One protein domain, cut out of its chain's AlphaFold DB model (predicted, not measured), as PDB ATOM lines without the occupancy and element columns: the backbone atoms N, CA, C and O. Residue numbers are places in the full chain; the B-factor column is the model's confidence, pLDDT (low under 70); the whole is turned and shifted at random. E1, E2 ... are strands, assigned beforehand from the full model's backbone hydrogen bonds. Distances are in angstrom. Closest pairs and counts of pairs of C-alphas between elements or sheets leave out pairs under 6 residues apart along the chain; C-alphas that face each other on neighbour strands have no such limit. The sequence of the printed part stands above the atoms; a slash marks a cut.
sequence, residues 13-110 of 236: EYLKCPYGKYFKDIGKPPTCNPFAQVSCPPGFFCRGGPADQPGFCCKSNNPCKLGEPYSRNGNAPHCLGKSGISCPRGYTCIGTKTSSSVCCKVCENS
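AT A GLANCE: This is residues 13 to 110 of the 236 residues of an uncharacterized protein of Crassostrea gigas (UniProt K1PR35). Little regular structure is here: two small two-stranded hairpins, E1-E2 and E3-E4, lie one after the other along the long axis amid long loops, and the tail after E4 adds to the length. The 98 printed residues hold four named strands, E1 to E4 in chain order, in two antiparallel sheets, and no named helix. The class is all strand, with 17 residues in named elements. The whole is compact, radius of gyration of the C-alphas 13.7 A, spanning 52 by 25 by 22 A.

IN THESE COORDINATES: After residues 13 to 43, find C-alpha 44 at (-27.648, 2.417, 24.144), where E1, residues 44 to 47, begins. E2, residues 55 to 59, runs 13.1 A. E3 is residues 91 to 94; E4, residues 102 to 105, ends at (-38.831, -14.101, 31.708).

HOW THE PARTS SIT: In hairpin E1-E2, at 145 degrees, N 45 and O 58 are 2.8 A apart. Residues 31 to 32 pair antiparallel with 55 to 56 of E2. In hairpin E3-E4, at 136 degrees, N 92 and O 104 are 2.8 A apart. E2 and E3 are apart.

THE WHOLE: The farthest C-alphas, Asp 52 and Ser 110, are 52.4 A apart. The printed part has no cut; E2 to E3 is a long link. Look for pLDDT under 70 at 22 residues, among them 24 to 30 and 107 to 110.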
ATOM      1  N   GLU A  13     -41.105   9.254  34.964       77.69
ATOM      2  CA  GLU A  13     -41.133   8.497  33.708       77.69
ATOM      3  C   GLU A  13     -39.892   8.751  32.854       77.69
ATOM      4  O   GLU A  13     -39.378   7.809  32.264       77.69
ATOM      5  N   TYR A  14     -39.352   9.975  32.868       75.44
ATOM      6  CA  TYR A  14     -38.117  10.379  32.181       75.44
ATOM      7  C   TYR A  14     -36.817   9.857  32.838       75.44
ATOM      8  O   TYR A  14     -35.748   9.941  32.234       75.44
ATOM      9  N   LEU A  15     -36.901   9.181  33.994       77.19
ATOM     10  CA  LEU A  15     -35.767   8.542  34.689       77.19
ATOM     11  C   LEU A  15     -35.698   7.005  34.564       77.19
ATOM     12  O   LEU A  15     -34.758   6.366  35.055       77.19
ATOM     13  N   LYS A  16     -36.689   6.407  33.896       86.50
ATOM     14  CA  LYS A  16     -36.826   4.961  33.679       86.50
ATOM     15  C   LYS A  16     -36.031   4.434  32.477       86.50
ATOM     16  O   LYS A  16     -36.053   5.026  31.405       86.50
ATOM     17  N   CYS A  17     -35.383   3.279  32.634       89.56
ATOM     18  CA  CYS A  17     -34.909   2.469  31.505       89.56
ATOM     19  C   CYS A  17     -35.603   1.099  31.535       89.56
ATOM     20  O   CYS A  17     -35.171   0.224  32.295       89.56
ATOM     21  N   PRO A  18     -36.651   0.884  30.722       88.69
ATOM     22  CA  PRO A  18     -37.408  -0.366  30.738       88.69
ATOM     23  C   PRO A  18     -36.570  -1.571  30.286       88.69
ATOM     24  O   PRO A  18     -36.813  -2.680  30.741       88.69
ATOM     25  N   TYR A  19     -35.539  -1.357  29.457       92.81
ATOM     26  CA  TYR A  19     -34.708  -2.435  28.895       92.81
ATOM     27  C   TYR A  19     -33.327  -2.571  29.553       92.81
ATOM     28  O   TYR A  19     -32.493  -3.365  29.115       92.81
ATOM     29  N   GLY A  20     -33.080  -1.792  30.609       90.38
ATOM     30  CA  GLY A  20     -31.847  -1.813  31.393       90.38
ATOM     31  C   GLY A  20     -30.997  -0.554  31.235       90.38
ATOM     32  O   GLY A  20     -31.038   0.137  30.212       90.38
ATOM     33  N   LYS A  21     -30.223  -0.256  32.283       87.62
ATOM     34  CA  LYS A  21     -29.221   0.820  32.327       87.62
ATOM     35  C   LYS A  21     -27.841   0.267  31.984       87.62
ATOM     36  O   LYS A  21     -27.503  -0.839  32.401       87.62
ATOM     37  N   TYR A  22     -27.042   1.047  31.260       85.75
ATOM     38  CA  TYR A  22     -25.612   0.784  31.133       85.75
ATOM     39  C   TYR A  22     -24.902   1.139  32.447       85.75
ATOM     40  O   TYR A  22     -25.276   2.112  33.096       85.75
ATOM     41  N   PHE A  23     -23.869   0.384  32.820       78.38
ATOM     42  CA  PHE A  23     -22.994   0.664  33.967       78.38
ATOM     43  C   PHE A  23     -21.542   0.655  33.489       78.38
ATOM     44  O   PHE A  23     -21.103  -0.343  32.923       78.38
ATOM     45  N   LYS A  24     -20.802   1.759  33.667       68.25
ATOM     46  CA  LYS A  24     -19.386   1.826  33.250       68.25
ATOM     47  C   LYS A  24     -18.504   1.007  34.194       68.25
ATOM     48  O   LYS A  24     -17.669   0.247  33.723       68.25
ATOM     49  N   ASP A  25     -18.791   1.106  35.493       66.88
ATOM     50  CA  ASP A  25     -18.160   0.362  36.585       66.88
ATOM     51  C   ASP A  25     -19.235  -0.327  37.442       66.88
ATOM     52  O   ASP A  25     -20.407   0.065  37.413       66.88
ATOM     53  N   ILE A  26     -18.856  -1.341  38.232       62.84
ATOM     54  CA  ILE A  26     -19.787  -2.062  39.120       62.84
ATOM     55  C   ILE A  26     -20.495  -1.056  40.044       62.84
ATOM     56  O   ILE A  26     -19.892  -0.509  40.963       62.84
ATOM     57  N   GLY A  27     -21.790  -0.831  39.803       58.84
ATOM     58  CA  GLY A  27     -22.646   0.008  40.643       58.84
ATOM     59  C   GLY A  27     -22.646   1.512  40.345       58.84
ATOM     60  O   GLY A  27     -23.311   2.238  41.080       58.84
ATOM     61  N   LYS A  28     -21.974   2.002  39.289       62.81
ATOM     62  CA  LYS A  28     -22.034   3.427  38.899       62.81
ATOM     63  C   LYS A  28     -22.610   3.612  37.487       62.81
ATOM     64  O   LYS A  28     -22.009   3.126  36.521       62.81
ATOM     65  N   PRO A  29     -23.770   4.283  37.334       62.00
ATOM     66  CA  PRO A  29     -24.297   4.600  36.014       62.00
ATOM     67  C   PRO A  29     -23.345   5.589  35.316       62.00
ATOM     68  O   PRO A  29     -22.886   6.539  35.951       62.00
ATOM     69  N   PRO A  30     -23.017   5.388  34.029       64.88
ATOM     70  CA  PRO A  30     -22.295   6.367  33.248       64.88
ATOM     71  C   PRO A  30     -23.199   7.563  33.039       64.88
ATOM     72  O   PRO A  30     -24.371   7.428  32.677       64.88
ATOM     73  N   THR A  31     -22.604   8.722  33.240       70.31
ATOM     74  CA  THR A  31     -23.209  10.003  32.962       70.31
ATOM     75  C   THR A  31     -23.056  10.316  31.473       70.31
ATOM     76  O   THR A  31     -21.953  10.247  30.933       70.31
ATOM     77  N   CYS A  32     -24.158  10.615  30.786       77.44
ATOM     78  CA  CYS A  32     -24.152  11.062  29.390       77.44
ATOM     79  C   CYS A  32     -24.690  12.492  29.294       77.44
ATOM     80  O   CYS A  32     -25.544  12.892  30.084       77.44
ATOM     81  N   ASN A  33     -24.191  13.275  28.339       73.50
ATOM     82  CA  ASN A  33     -24.694  14.621  28.084       73.50
ATOM     83  C   ASN A  33     -25.318  14.654  26.681       73.50
ATOM     84  O   ASN A  33     -24.592  14.416  25.720       73.50
ATOM     85  N   PRO A  34     -26.621  14.965  26.535       61.84
ATOM     86  CA  PRO A  34     -27.257  15.108  25.223       61.84
ATOM     87  C   PRO A  34     -26.624  16.198  24.341       61.84
ATOM     88  O   PRO A  34     -26.770  16.151  23.124       61.84
ATOM     89  N   PHE A  35     -25.935  17.170  24.953       65.25
ATOM     90  CA  PHE A  35     -25.376  18.364  24.311       65.25
ATOM     91  C   PHE A  35     -23.839  18.356  24.193       65.25
ATOM     92  O   PHE A  35     -23.271  19.303  23.654       65.25
ATOM     93  N   ALA A  36     -23.146  17.315  24.676       59.19
ATOM     94  CA  ALA A  36     -21.690  17.168  24.534       59.19
ATOM     95  C   ALA A  36     -21.317  15.792  23.949       59.19
ATOM     96  O   ALA A  36     -22.108  14.858  23.996       59.19
ATOM     97  N   GLN A  37     -20.091  15.637  23.431       55.97
ATOM     98  CA  GLN A  37     -19.603  14.439  22.712       55.97
ATOM     99  C   GLN A  37     -19.490  13.136  23.549       55.97
ATOM    100  O   GLN A  37     -18.881  12.168  23.095       55.97
ATOM    101  N   VAL A  38     -20.044  13.061  24.766       63.28
ATOM    102  CA  VAL A  38     -20.037  11.824  25.570       63.28
ATOM    103  C   VAL A  38     -21.181  10.926  25.104       63.28
ATOM    104  O   VAL A  38     -22.313  11.019  25.584       63.28
ATOM    105  N   SER A  39     -20.872  10.064  24.137       72.38
ATOM    106  CA  SER A  39     -21.813   9.115  23.554       72.38
ATOM    107  C   SER A  39     -22.005   7.883  24.438       72.38
ATOM    108  O   SER A  39     -21.082   7.361  25.068       72.38
ATOM    109  N   CYS A  40     -23.244   7.397  24.483       83.19
ATOM    110  CA  CYS A  40     -23.516   6.069  25.006       83.19
ATOM    111  C   CYS A  40     -22.860   5.010  24.107       83.19
ATOM    112  O   CYS A  40     -22.746   5.222  22.896       83.19
ATOM    113  N   PRO A  41     -22.434   3.864  24.667       85.38
ATOM    114  CA  PRO A  41     -21.887   2.788  23.853       85.38
ATOM    115  C   PRO A  41     -22.929   2.279  22.841       85.38
ATOM    116  O   PRO A  41     -24.135   2.434  23.068       85.38
ATOM    117  N   PRO A  42     -22.496   1.618  21.752       86.25
ATOM    118  CA  PRO A  42     -23.410   1.056  20.762       86.25
ATOM    119  C   PRO A  42     -24.504   0.186  21.397       86.25
ATOM    120  O   PRO A  42     -24.232  -0.648  22.263       86.25
ATOM    121  N   GLY A  43     -25.750   0.385  20.959       85.19
ATOM    122  CA  GLY A  43     -26.932  -0.295  21.508       85.19
ATOM    123  C   GLY A  43     -27.589   0.410  22.702       85.19
ATOM    124  O   GLY A  43     -28.557  -0.118  23.260       85.19
ATOM    125  N   PHE A  44     -27.092   1.591  23.080       89.31
ATOM    126  CA  PHE A  44     -27.648   2.417  24.144       89.31
ATOM    127  C   PHE A  44     -27.880   3.851  23.667       89.31
ATOM    128  O   PHE A  44     -27.122   4.380  22.856       89.31
ATOM    129  N   PHE A  45     -28.908   4.495  24.211       86.88
ATOM    130  CA  PHE A  45     -29.228   5.897  23.962       86.88
ATOM    131  C   PHE A  45     -29.122   6.710  25.251       86.88
ATOM    132  O   PHE A  45     -29.368   6.199  26.348       86.88
ATOM    133  N   CYS A  46     -28.751   7.984  25.118       85.12
ATOM    134  CA  CYS A  46     -28.685   8.889  26.257       85.12
ATOM    135  C   CYS A  46     -30.094   9.337  26.633       85.12
ATOM    136  O   CYS A  46     -30.821   9.882  25.801       85.12
ATOM    137  N   ARG A  47     -30.474   9.123  27.889       82.81
ATOM    138  CA  ARG A  47     -31.701   9.675  28.451       82.81
ATOM    139  C   ARG A  47     -31.333  10.812  29.385       82.81
ATOM    140  O   ARG A  47     -30.582  10.598  30.334       82.81
ATOM    141  N   GLY A  48     -31.819  12.012  29.067       71.25
ATOM    142  CA  GLY A  48     -31.496  13.231  29.804       71.25
ATOM    143  C   GLY A  48     -31.848  13.117  31.288       71.25
ATOM    144  O   GLY A  48     -32.870  12.531  31.649       71.25
ATOM    145  N   GLY A  49     -30.980  13.662  32.139       67.38
ATOM    146  CA  GLY A  49     -31.317  13.932  33.532       67.38
ATOM    147  C   GLY A  49     -32.270  15.129  33.643       67.38
ATOM    148  O   GLY A  49     -32.630  15.729  32.627       67.38
ATOM    149  N   PRO A  50     -32.689  15.499  34.864       67.19
ATOM    150  CA  PRO A  50     -33.264  16.820  35.117       67.19
ATOM    151  C   PRO A  50     -32.362  17.923  34.542       67.19
ATOM    152  O   PRO A  50     -31.161  17.694  34.379       67.19
ATOM    153  N   ALA A  51     -32.925  19.101  34.247       62.44
ATOM    154  CA  ALA A  51     -32.148  20.250  33.781       62.44
ATOM    155  C   ALA A  51     -30.897  20.422  34.667       62.44
ATOM    156  O   ALA A  51     -30.999  20.388  35.892       62.44
ATOM    157  N   ASP A  52     -29.729  20.488  34.027       65.81
ATOM    158  CA  ASP A  52     -28.394  20.620  34.635       65.81
ATOM    159  C   ASP A  52     -27.755  19.356  35.242       65.81
ATOM    160  O   ASP A  52     -26.648  19.426  35.778       65.81
ATOM    161  N   GLN A  53     -28.378  18.179  35.120       69.06
ATOM    162  CA  GLN A  53     -27.788  16.915  35.573       69.06
ATOM    163  C   GLN A  53     -27.405  15.998  34.405       69.06
ATOM    164  O   GLN A  53     -28.167  15.860  33.440       69.06
ATOM    165  N   PRO A  54     -26.257  15.301  34.484       71.00
ATOM    166  CA  PRO A  54     -25.918  14.301  33.489       71.00
ATOM    167  C   PRO A  54     -26.965  13.178  33.433       71.00
ATOM    168  O   PRO A  54     -27.441  12.687  34.458       71.00
ATOM    169  N   GLY A  55     -27.311  12.763  32.217       78.69
ATOM    170  CA  GLY A  55     -28.223  11.660  31.944       78.69
ATOM    171  C   GLY A  55     -27.590  10.288  32.157       78.69
ATOM    172  O   GLY A  55     -26.433  10.171  32.550       78.69
ATOM    173  N   PHE A  56     -28.331   9.230  31.851       83.19
ATOM    174  CA  PHE A  56     -27.840   7.848  31.884       83.19
ATOM    175  C   PHE A  56     -28.121   7.152  30.554       83.19
ATOM    176  O   PHE A  56     -29.055   7.485  29.826       83.19
ATOM    177  N   CYS A  57     -27.307   6.149  30.244       87.62
ATOM    178  CA  CYS A  57     -27.456   5.366  29.025       87.62
ATOM    179  C   CYS A  57     -28.479   4.239  29.224       87.62
ATOM    180  O   CYS A  57     -28.245   3.314  30.009       87.62
ATOM    181  N   CYS A  58     -29.601   4.300  28.507       89.31
ATOM    182  CA  CYS A  58     -30.612   3.245  28.470       89.31
ATOM    183  C   CYS A  58     -30.387   2.328  27.270       89.31
ATOM    184  O   CYS A  58     -30.008   2.783  26.193       89.31
ATOM    185  N   LYS A  59     -30.660   1.034  27.433       90.88
ATOM    186  CA  LYS A  59     -30.628   0.082  26.321       90.88
ATOM    187  C   LYS A  59     -31.760   0.386  25.338       90.88
ATOM    188  O   LYS A  59     -32.904   0.537  25.760       90.88
ATOM    189  N   SER A  60     -31.447   0.470  24.046       86.25
ATOM    190  CA  SER A  60     -32.433   0.840  23.016       86.25
ATOM    191  C   SER A  60     -33.381  -0.305  22.664       86.25
ATOM    192  O   SER A  60     -34.550  -0.075  22.379       86.25
ATOM    193  N   ASN A  61     -32.880  -1.541  22.716       88.38
ATOM    194  CA  ASN A  61     -33.615  -2.729  22.289       88.38
ATOM    195  C   ASN A  61     -33.907  -3.643  23.477       88.38
ATOM    196  O   ASN A  61     -33.016  -3.897  24.296       88.38
ATOM    197  N   ASN A  62     -35.128  -4.176  23.523       89.75
ATOM    198  CA  ASN A  62     -35.520  -5.181  24.500       89.75
ATOM    199  C   ASN A  62     -34.672  -6.460  24.284       89.75
ATOM    200  O   ASN A  62     -34.717  -7.054  23.205       89.75
ATOM    201  N   PRO A  63     -33.857  -6.880  25.272       86.69
ATOM    202  CA  PRO A  63     -33.014  -8.070  25.152       86.69
ATOM    203  C   PRO A  63     -33.759  -9.383  25.419       86.69
ATOM    204  O   PRO A  63     -33.187 -10.457  25.229       86.69
ATOM    205  N   CYS A  64     -34.995  -9.316  25.905       84.88
ATOM    206  CA  CYS A  64     -35.803 -10.477  26.220       84.88
ATOM    207  C   CYS A  64     -36.569 -10.943  24.984       84.88
ATOM    208  O   CYS A  64     -37.195 -10.160  24.280       84.88
ATOM    209  N   LYS A  65     -36.551 -12.257  24.741       79.25
ATOM    210  CA  LYS A  65     -37.365 -12.877  23.683       79.25
ATOM    211  C   LYS A  65     -38.850 -12.946  24.056       79.25
ATOM    212  O   LYS A  65     -39.693 -13.081  23.179       79.25
ATOM    213  N   LEU A  66     -39.153 -12.910  25.356       69.56
ATOM    214  CA  LEU A  66     -40.493 -13.055  25.919       69.56
ATOM    215  C   LEU A  66     -40.817 -11.853  26.804       69.56
ATOM    216  O   LEU A  66     -40.309 -11.756  27.922       69.56
ATOM    217  N   GLY A  67     -41.693 -10.982  26.304       76.81
ATOM    218  CA  GLY A  67     -42.156  -9.797  27.020       76.81
ATOM    219  C   GLY A  67     -41.032  -8.836  27.407       76.81
ATOM    220  O   GLY A  67     -39.910  -8.913  26.906       76.81
ATOM    221  N   GLU A  68     -41.354  -7.918  28.310       88.31
ATOM    222  CA  GLU A  68     -40.391  -6.967  28.856       88.31
ATOM    223  C   GLU A  68     -39.550  -7.570  29.989       88.31
ATOM    224  O   GLU A  68     -40.015  -8.487  30.682       88.31
ATOM    225  N   PRO A  69     -38.319  -7.070  30.217       92.19
ATOM    226  CA  PRO A  69     -37.534  -7.484  31.366       92.19
ATOM    227  C   PRO A  69     -38.282  -7.230  32.674       92.19
ATOM    228  O   PRO A  69     -39.130  -6.339  32.782       92.19
ATOM    229  N   TYR A  70     -37.926  -7.991  33.706       92.69
ATOM    230  CA  TYR A  70     -38.407  -7.720  35.053       92.69
ATOM    231  C   TYR A  70     -38.107  -6.267  35.432       92.69
ATOM    232  O   TYR A  70     -36.968  -5.807  35.332       92.69
ATOM    233  N   SER A  71     -39.140  -5.567  35.890       91.00
ATOM    234  CA  SER A  71     -39.087  -4.143  36.184       91.00
ATOM    235  C   SER A  71     -39.370  -3.890  37.659       91.00
ATOM    236  O   SER A  71     -40.340  -4.400  38.220       91.00
ATOM    237  N   ARG A  72     -38.530  -3.067  38.288       88.75
ATOM    238  CA  ARG A  72     -38.733  -2.535  39.637       88.75
ATOM    239  C   ARG A  72     -38.903  -1.024  39.518       88.75
ATOM    240  O   ARG A  72     -37.976  -0.327  39.111       88.75
ATOM    241  N   ASN A  73     -40.096  -0.521  39.832       84.38
ATOM    242  CA  ASN A  73     -40.454   0.900  39.694       84.38
ATOM    243  C   ASN A  73     -40.187   1.457  38.277       84.38
ATOM    244  O   ASN A  73     -39.718   2.584  38.110       84.38
ATOM    245  N   GLY A  74     -40.443   0.649  37.243       83.00
ATOM    246  CA  GLY A  74     -40.251   1.040  35.844       83.00
ATOM    247  C   GLY A  74     -38.812   0.931  35.323       83.00
ATOM    248  O   GLY A  74     -38.565   1.250  34.164       83.00
ATOM    249  N   ASN A  75     -37.862   0.478  36.144       87.75
ATOM    250  CA  ASN A  75     -36.480   0.241  35.737       87.75
ATOM    251  C   ASN A  75     -36.174  -1.254  35.714       87.75
ATOM    252  O   ASN A  75     -36.433  -1.939  36.702       87.75
ATOM    253  N   ALA A  76     -35.550  -1.734  34.640       92.81
ATOM    254  CA  ALA A  76     -34.971  -3.072  34.623       92.81
ATOM    255  C   ALA A  76     -33.591  -3.059  35.310       92.81
ATOM    256  O   ALA A  76     -32.661  -2.421  34.798       92.81
ATOM    257  N   PRO A  77     -33.438  -3.709  36.478       91.62
ATOM    258  CA  PRO A  77     -32.153  -3.811  37.160       91.62
ATOM    259  C   PRO A  77     -31.245  -4.842  36.480       91.62
ATOM    260  O   PRO A  77     -31.716  -5.777  35.825       91.62
ATOM    261  N   HIS A  78     -29.933  -4.699  36.677       91.88
ATOM    262  CA  HIS A  78     -28.964  -5.689  36.222       91.88
ATOM    263  C   HIS A  78     -28.914  -6.899  37.160       91.88
ATOM    264  O   HIS A  78     -29.219  -6.793  38.348       91.88
ATOM    265  N   CYS A  79     -28.537  -8.057  36.620       92.75
ATOM    266  CA  CYS A  79     -28.610  -9.343  37.322       92.75
ATOM    267  C   CYS A  79     -27.274 -10.087  37.438       92.75
ATOM    268  O   CYS A  79     -27.217 -11.169  38.013       92.75
ATOM    269  N   LEU A  80     -26.187  -9.510  36.916       91.00
ATOM    270  CA  LEU A  80     -24.829 -10.032  37.075       91.00
ATOM    271  C   LEU A  80     -23.988  -9.171  38.024       91.00
ATOM    272  O   LEU A  80     -24.167  -7.958  38.119       91.00
ATOM    273  N   GLY A  81     -22.973  -9.788  38.633       86.62
ATOM    274  CA  GLY A  81     -21.977  -9.112  39.470       86.62
ATOM    275  C   GLY A  81     -22.432  -8.872  40.911       86.62
ATOM    276  O   GLY A  81     -23.565  -9.156  41.279       86.62
ATOM    277  N   LYS A  82     -21.528  -8.329  41.740       83.81
ATOM    278  CA  LYS A  82     -21.724  -8.196  43.198       83.81
ATOM    279  C   LYS A  82     -22.946  -7.361  43.608       83.81
ATOM    280  O   LYS A  82     -23.477  -7.573  44.688       83.81
ATOM    281  N   SER A  83     -23.368  -6.411  42.773       84.56
ATOM    282  CA  SER A  83     -24.528  -5.538  43.010       84.56
ATOM    283  C   SER A  83     -25.744  -5.882  42.142       84.56
ATOM    284  O   SER A  83     -26.715  -5.127  42.134       84.56
ATOM    285  N   GLY A  84     -25.674  -6.968  41.365       88.06
ATOM    286  CA  GLY A  84     -26.792  -7.437  40.555       88.06
ATOM    287  C   GLY A  84     -27.876  -8.060  41.426       88.06
ATOM    288  O   GLY A  84     -27.586  -8.658  42.463       88.06
ATOM    289  N   ILE A  85     -29.134  -7.927  41.013       91.94
ATOM    290  CA  ILE A  85     -30.224  -8.634  41.683       91.94
ATOM    291  C   ILE A  85     -30.229 -10.110  41.276       91.94
ATOM    292  O   ILE A  85     -29.956 -10.453  40.125       91.94
ATOM    293  N   SER A  86     -30.629 -10.992  42.188       93.12
ATOM    294  CA  SER A  86     -31.075 -12.327  41.790       93.12
ATOM    295  C   SER A  86     -32.400 -12.199  41.046       93.12
ATOM    296  O   SER A  86     -33.316 -11.516  41.515       93.12
ATOM    297  N   CYS A  87     -32.507 -12.841  39.883       91.75
ATOM    298  CA  CYS A  87     -33.752 -12.816  39.135       91.75
ATOM    299  C   CYS A  87     -34.875 -13.501  39.927       91.75
ATOM    300  O   CYS A  87     -34.636 -14.540  40.546       91.75
ATOM    301  N   PRO A  88     -36.086 -12.917  39.945       89.81
ATOM    302  CA  PRO A  88     -37.224 -13.537  40.610       89.81
ATOM    303  C   PRO A  88     -37.612 -14.848  39.914       89.81
ATOM    304  O   PRO A  88     -37.237 -15.086  38.767       89.81
ATOM    305  N   ARG A  89     -38.396 -15.694  40.594       82.62
ATOM    306  CA  ARG A  89     -38.900 -16.960  40.025       82.62
ATOM    307  C   ARG A  89     -39.553 -16.742  38.656       82.62
ATOM    308  O   ARG A  89     -40.300 -15.777  38.479       82.62
ATOM    309  N   GLY A  90     -39.271 -17.633  37.704       76.25
ATOM    310  CA  GLY A  90     -39.729 -17.500  36.319       76.25
ATOM    311  C   GLY A  90     -38.954 -16.472  35.486       76.25
ATOM    312  O   GLY A  90     -39.362 -16.166  34.369       76.25
ATOM    313  N   TYR A  91     -37.844 -15.931  35.993       86.69
ATOM    314  CA  TYR A  91     -36.924 -15.088  35.235       86.69
ATOM    315  C   TYR A  91     -35.508 -15.657  35.297       86.69
ATOM    316  O   TYR A  91     -35.046 -16.100  36.344       86.69
ATOM    317  N   THR A  92     -34.795 -15.588  34.177       87.31
ATOM    318  CA  THR A  92     -33.362 -15.867  34.112       87.31
ATOM    319  C   THR A  92     -32.590 -14.606  33.797       87.31
ATOM    320  O   THR A  92     -33.093 -13.679  33.156       87.31
ATOM    321  N   CYS A  93     -31.334 -14.590  34.213       92.75
ATOM    322  CA  CYS A  93     -30.435 -13.511  33.870       92.75
ATOM    323  C   CYS A  93     -29.952 -13.669  32.423       92.75
ATOM    324  O   CYS A  93     -29.337 -14.675  32.076       92.75
ATOM    325  N   ILE A  94     -30.221 -12.672  31.579       90.69
ATOM    326  CA  ILE A  94     -29.764 -12.618  30.188       90.69
ATOM    327  C   ILE A  94     -28.758 -11.484  30.029       90.69
ATOM    328  O   ILE A  94     -29.040 -10.335  30.363       90.69
ATOM    329  N   GLY A  95     -27.599 -11.809  29.461       86.38
ATOM    330  CA  GLY A  95     -26.491 -10.892  29.206       86.38
ATOM    331  C   GLY A  95     -25.168 -11.485  29.679       86.38
ATOM    332  O   GLY A  95     -25.147 -12.394  30.496       86.38
ATOM    333  N   THR A  96     -24.055 -10.980  29.151       83.94
ATOM    334  CA  THR A  96     -22.700 -11.459  29.488       83.94
ATOM    335  C   THR A  96     -21.891 -10.447  30.294       83.94
ATOM    336  O   THR A  96     -20.805 -10.757  30.773       83.94
ATOM    337  N   LYS A  97     -22.407  -9.222  30.453       86.75
ATOM    338  CA  LYS A  97     -21.758  -8.127  31.179       86.75
ATOM    339  C   LYS A  97     -22.708  -7.572  32.232       86.75
ATOM    340  O   LYS A  97     -23.898  -7.403  31.966       86.75
ATOM    341  N   THR A  98     -22.164  -7.206  33.392       85.25
ATOM    342  CA  THR A  98     -22.895  -6.481  34.451       85.25
ATOM    343  C   THR A  98     -23.576  -5.226  33.909       85.25
ATOM    344  O   THR A  98     -24.696  -4.911  34.288       85.25
ATOM    345  N   SER A  99     -22.931  -4.570  32.946       83.19
ATOM    346  CA  SER A  99     -23.380  -3.341  32.305       83.19
ATOM    347  C   SER A  99     -24.567  -3.484  31.353       83.19
ATOM    348  O   SER A  99     -25.062  -2.477  30.866       83.19
ATOM    349  N   SER A 100     -25.021  -4.696  31.029       83.31
ATOM    350  CA  SER A 100     -26.107  -4.884  30.053       83.31
ATOM    351  C   SER A 100     -27.027  -6.068  30.336       83.31
ATOM    352  O   SER A 100     -27.947  -6.320  29.545       83.31
ATOM    353  N   SER A 101     -26.767  -6.789  31.431       91.12
ATOM    354  CA  SER A 101     -27.582  -7.909  31.888       91.12
ATOM    355  C   SER A 101     -28.931  -7.439  32.418       91.12
ATOM    356  O   SER A 101     -28.987  -6.400  33.068       91.12
ATOM    357  N   VAL A 102     -29.988  -8.210  32.184       93.62
ATOM    358  CA  VAL A 102     -31.315  -7.999  32.780       93.62
ATOM    359  C   VAL A 102     -31.990  -9.340  33.052       93.62
ATOM    360  O   VAL A 102     -31.663 -10.353  32.431       93.62
ATOM    361  N   CYS A 103     -32.958  -9.348  33.960       93.69
ATOM    362  CA  CYS A 103     -33.786 -10.521  34.199       93.69
ATOM    363  C   CYS A 103     -34.877 -10.616  33.133       93.69
ATOM    364  O   CYS A 103     -35.814  -9.818  33.128       93.69
ATOM    365  N   CYS A 104     -34.768 -11.600  32.249       89.38
ATOM    366  CA  CYS A 104     -35.781 -11.908  31.252       89.38
ATOM    367  C   CYS A 104     -36.638 -13.067  31.707       89.38
ATOM    368  O   CYS A 104     -36.141 -14.012  32.317       89.38
ATOM    369  N   LYS A 105     -37.925 -13.012  31.379       83.56
ATOM    370  CA  LYS A 105     -38.831 -14.101  31.708       83.56
ATOM    371  C   LYS A 105     -38.360 -15.378  31.009       83.56
ATOM    372  O   LYS A 105     -38.057 -15.356  29.815       83.56
ATOM    373  N   VAL A 106     -38.278 -16.468  31.761       72.19
ATOM    374  CA  VAL A 106     -38.014 -17.804  31.231       72.19
ATOM    375  C   VAL A 106     -39.217 -18.689  31.405       72.19
ATOM    376  O   VAL A 106     -39.992 -18.554  32.349       72.19
ATOM    377  N   CYS A 107     -39.337 -19.635  30.488       63.88
ATOM    378  CA  CYS A 107     -40.199 -20.776  30.686       63.88
ATOM    379  C   CYS A 107     -39.456 -21.766  31.588       63.88
ATOM    380  O   CYS A 107     -38.462 -22.351  31.163       63.88
ATOM    381  N   GLU A 108     -39.904 -21.945  32.829       53.47
ATOM    382  CA  GLU A 108     -39.444 -23.065  33.654       53.47
ATOM    383  C   GLU A 108     -40.170 -24.362  33.226       53.47
ATOM    384  O   GLU A 108     -41.394 -24.426  33.260       53.47
ATOM    385  N   ASN A 109     -39.366 -25.336  32.766       48.91
ATOM    386  CA  ASN A 109     -39.381 -26.802  32.958       48.91
ATOM    387  C   ASN A 109     -40.671 -27.654  32.822       48.91
ATOM    388  O   ASN A 109     -41.751 -27.294  33.261       48.91
ATOM    389  N   SER A 110     -40.493 -28.864  32.262       50.66
ATOM    390  CA  SER A 110     -41.253 -30.102  32.545       50.66
ATOM    391  C   SER A 110     -42.653 -29.947  33.170       50.66
ATOM    392  O   SER A 110     -42.865 -30.290  34.327       50.66
TER     393      SER A 110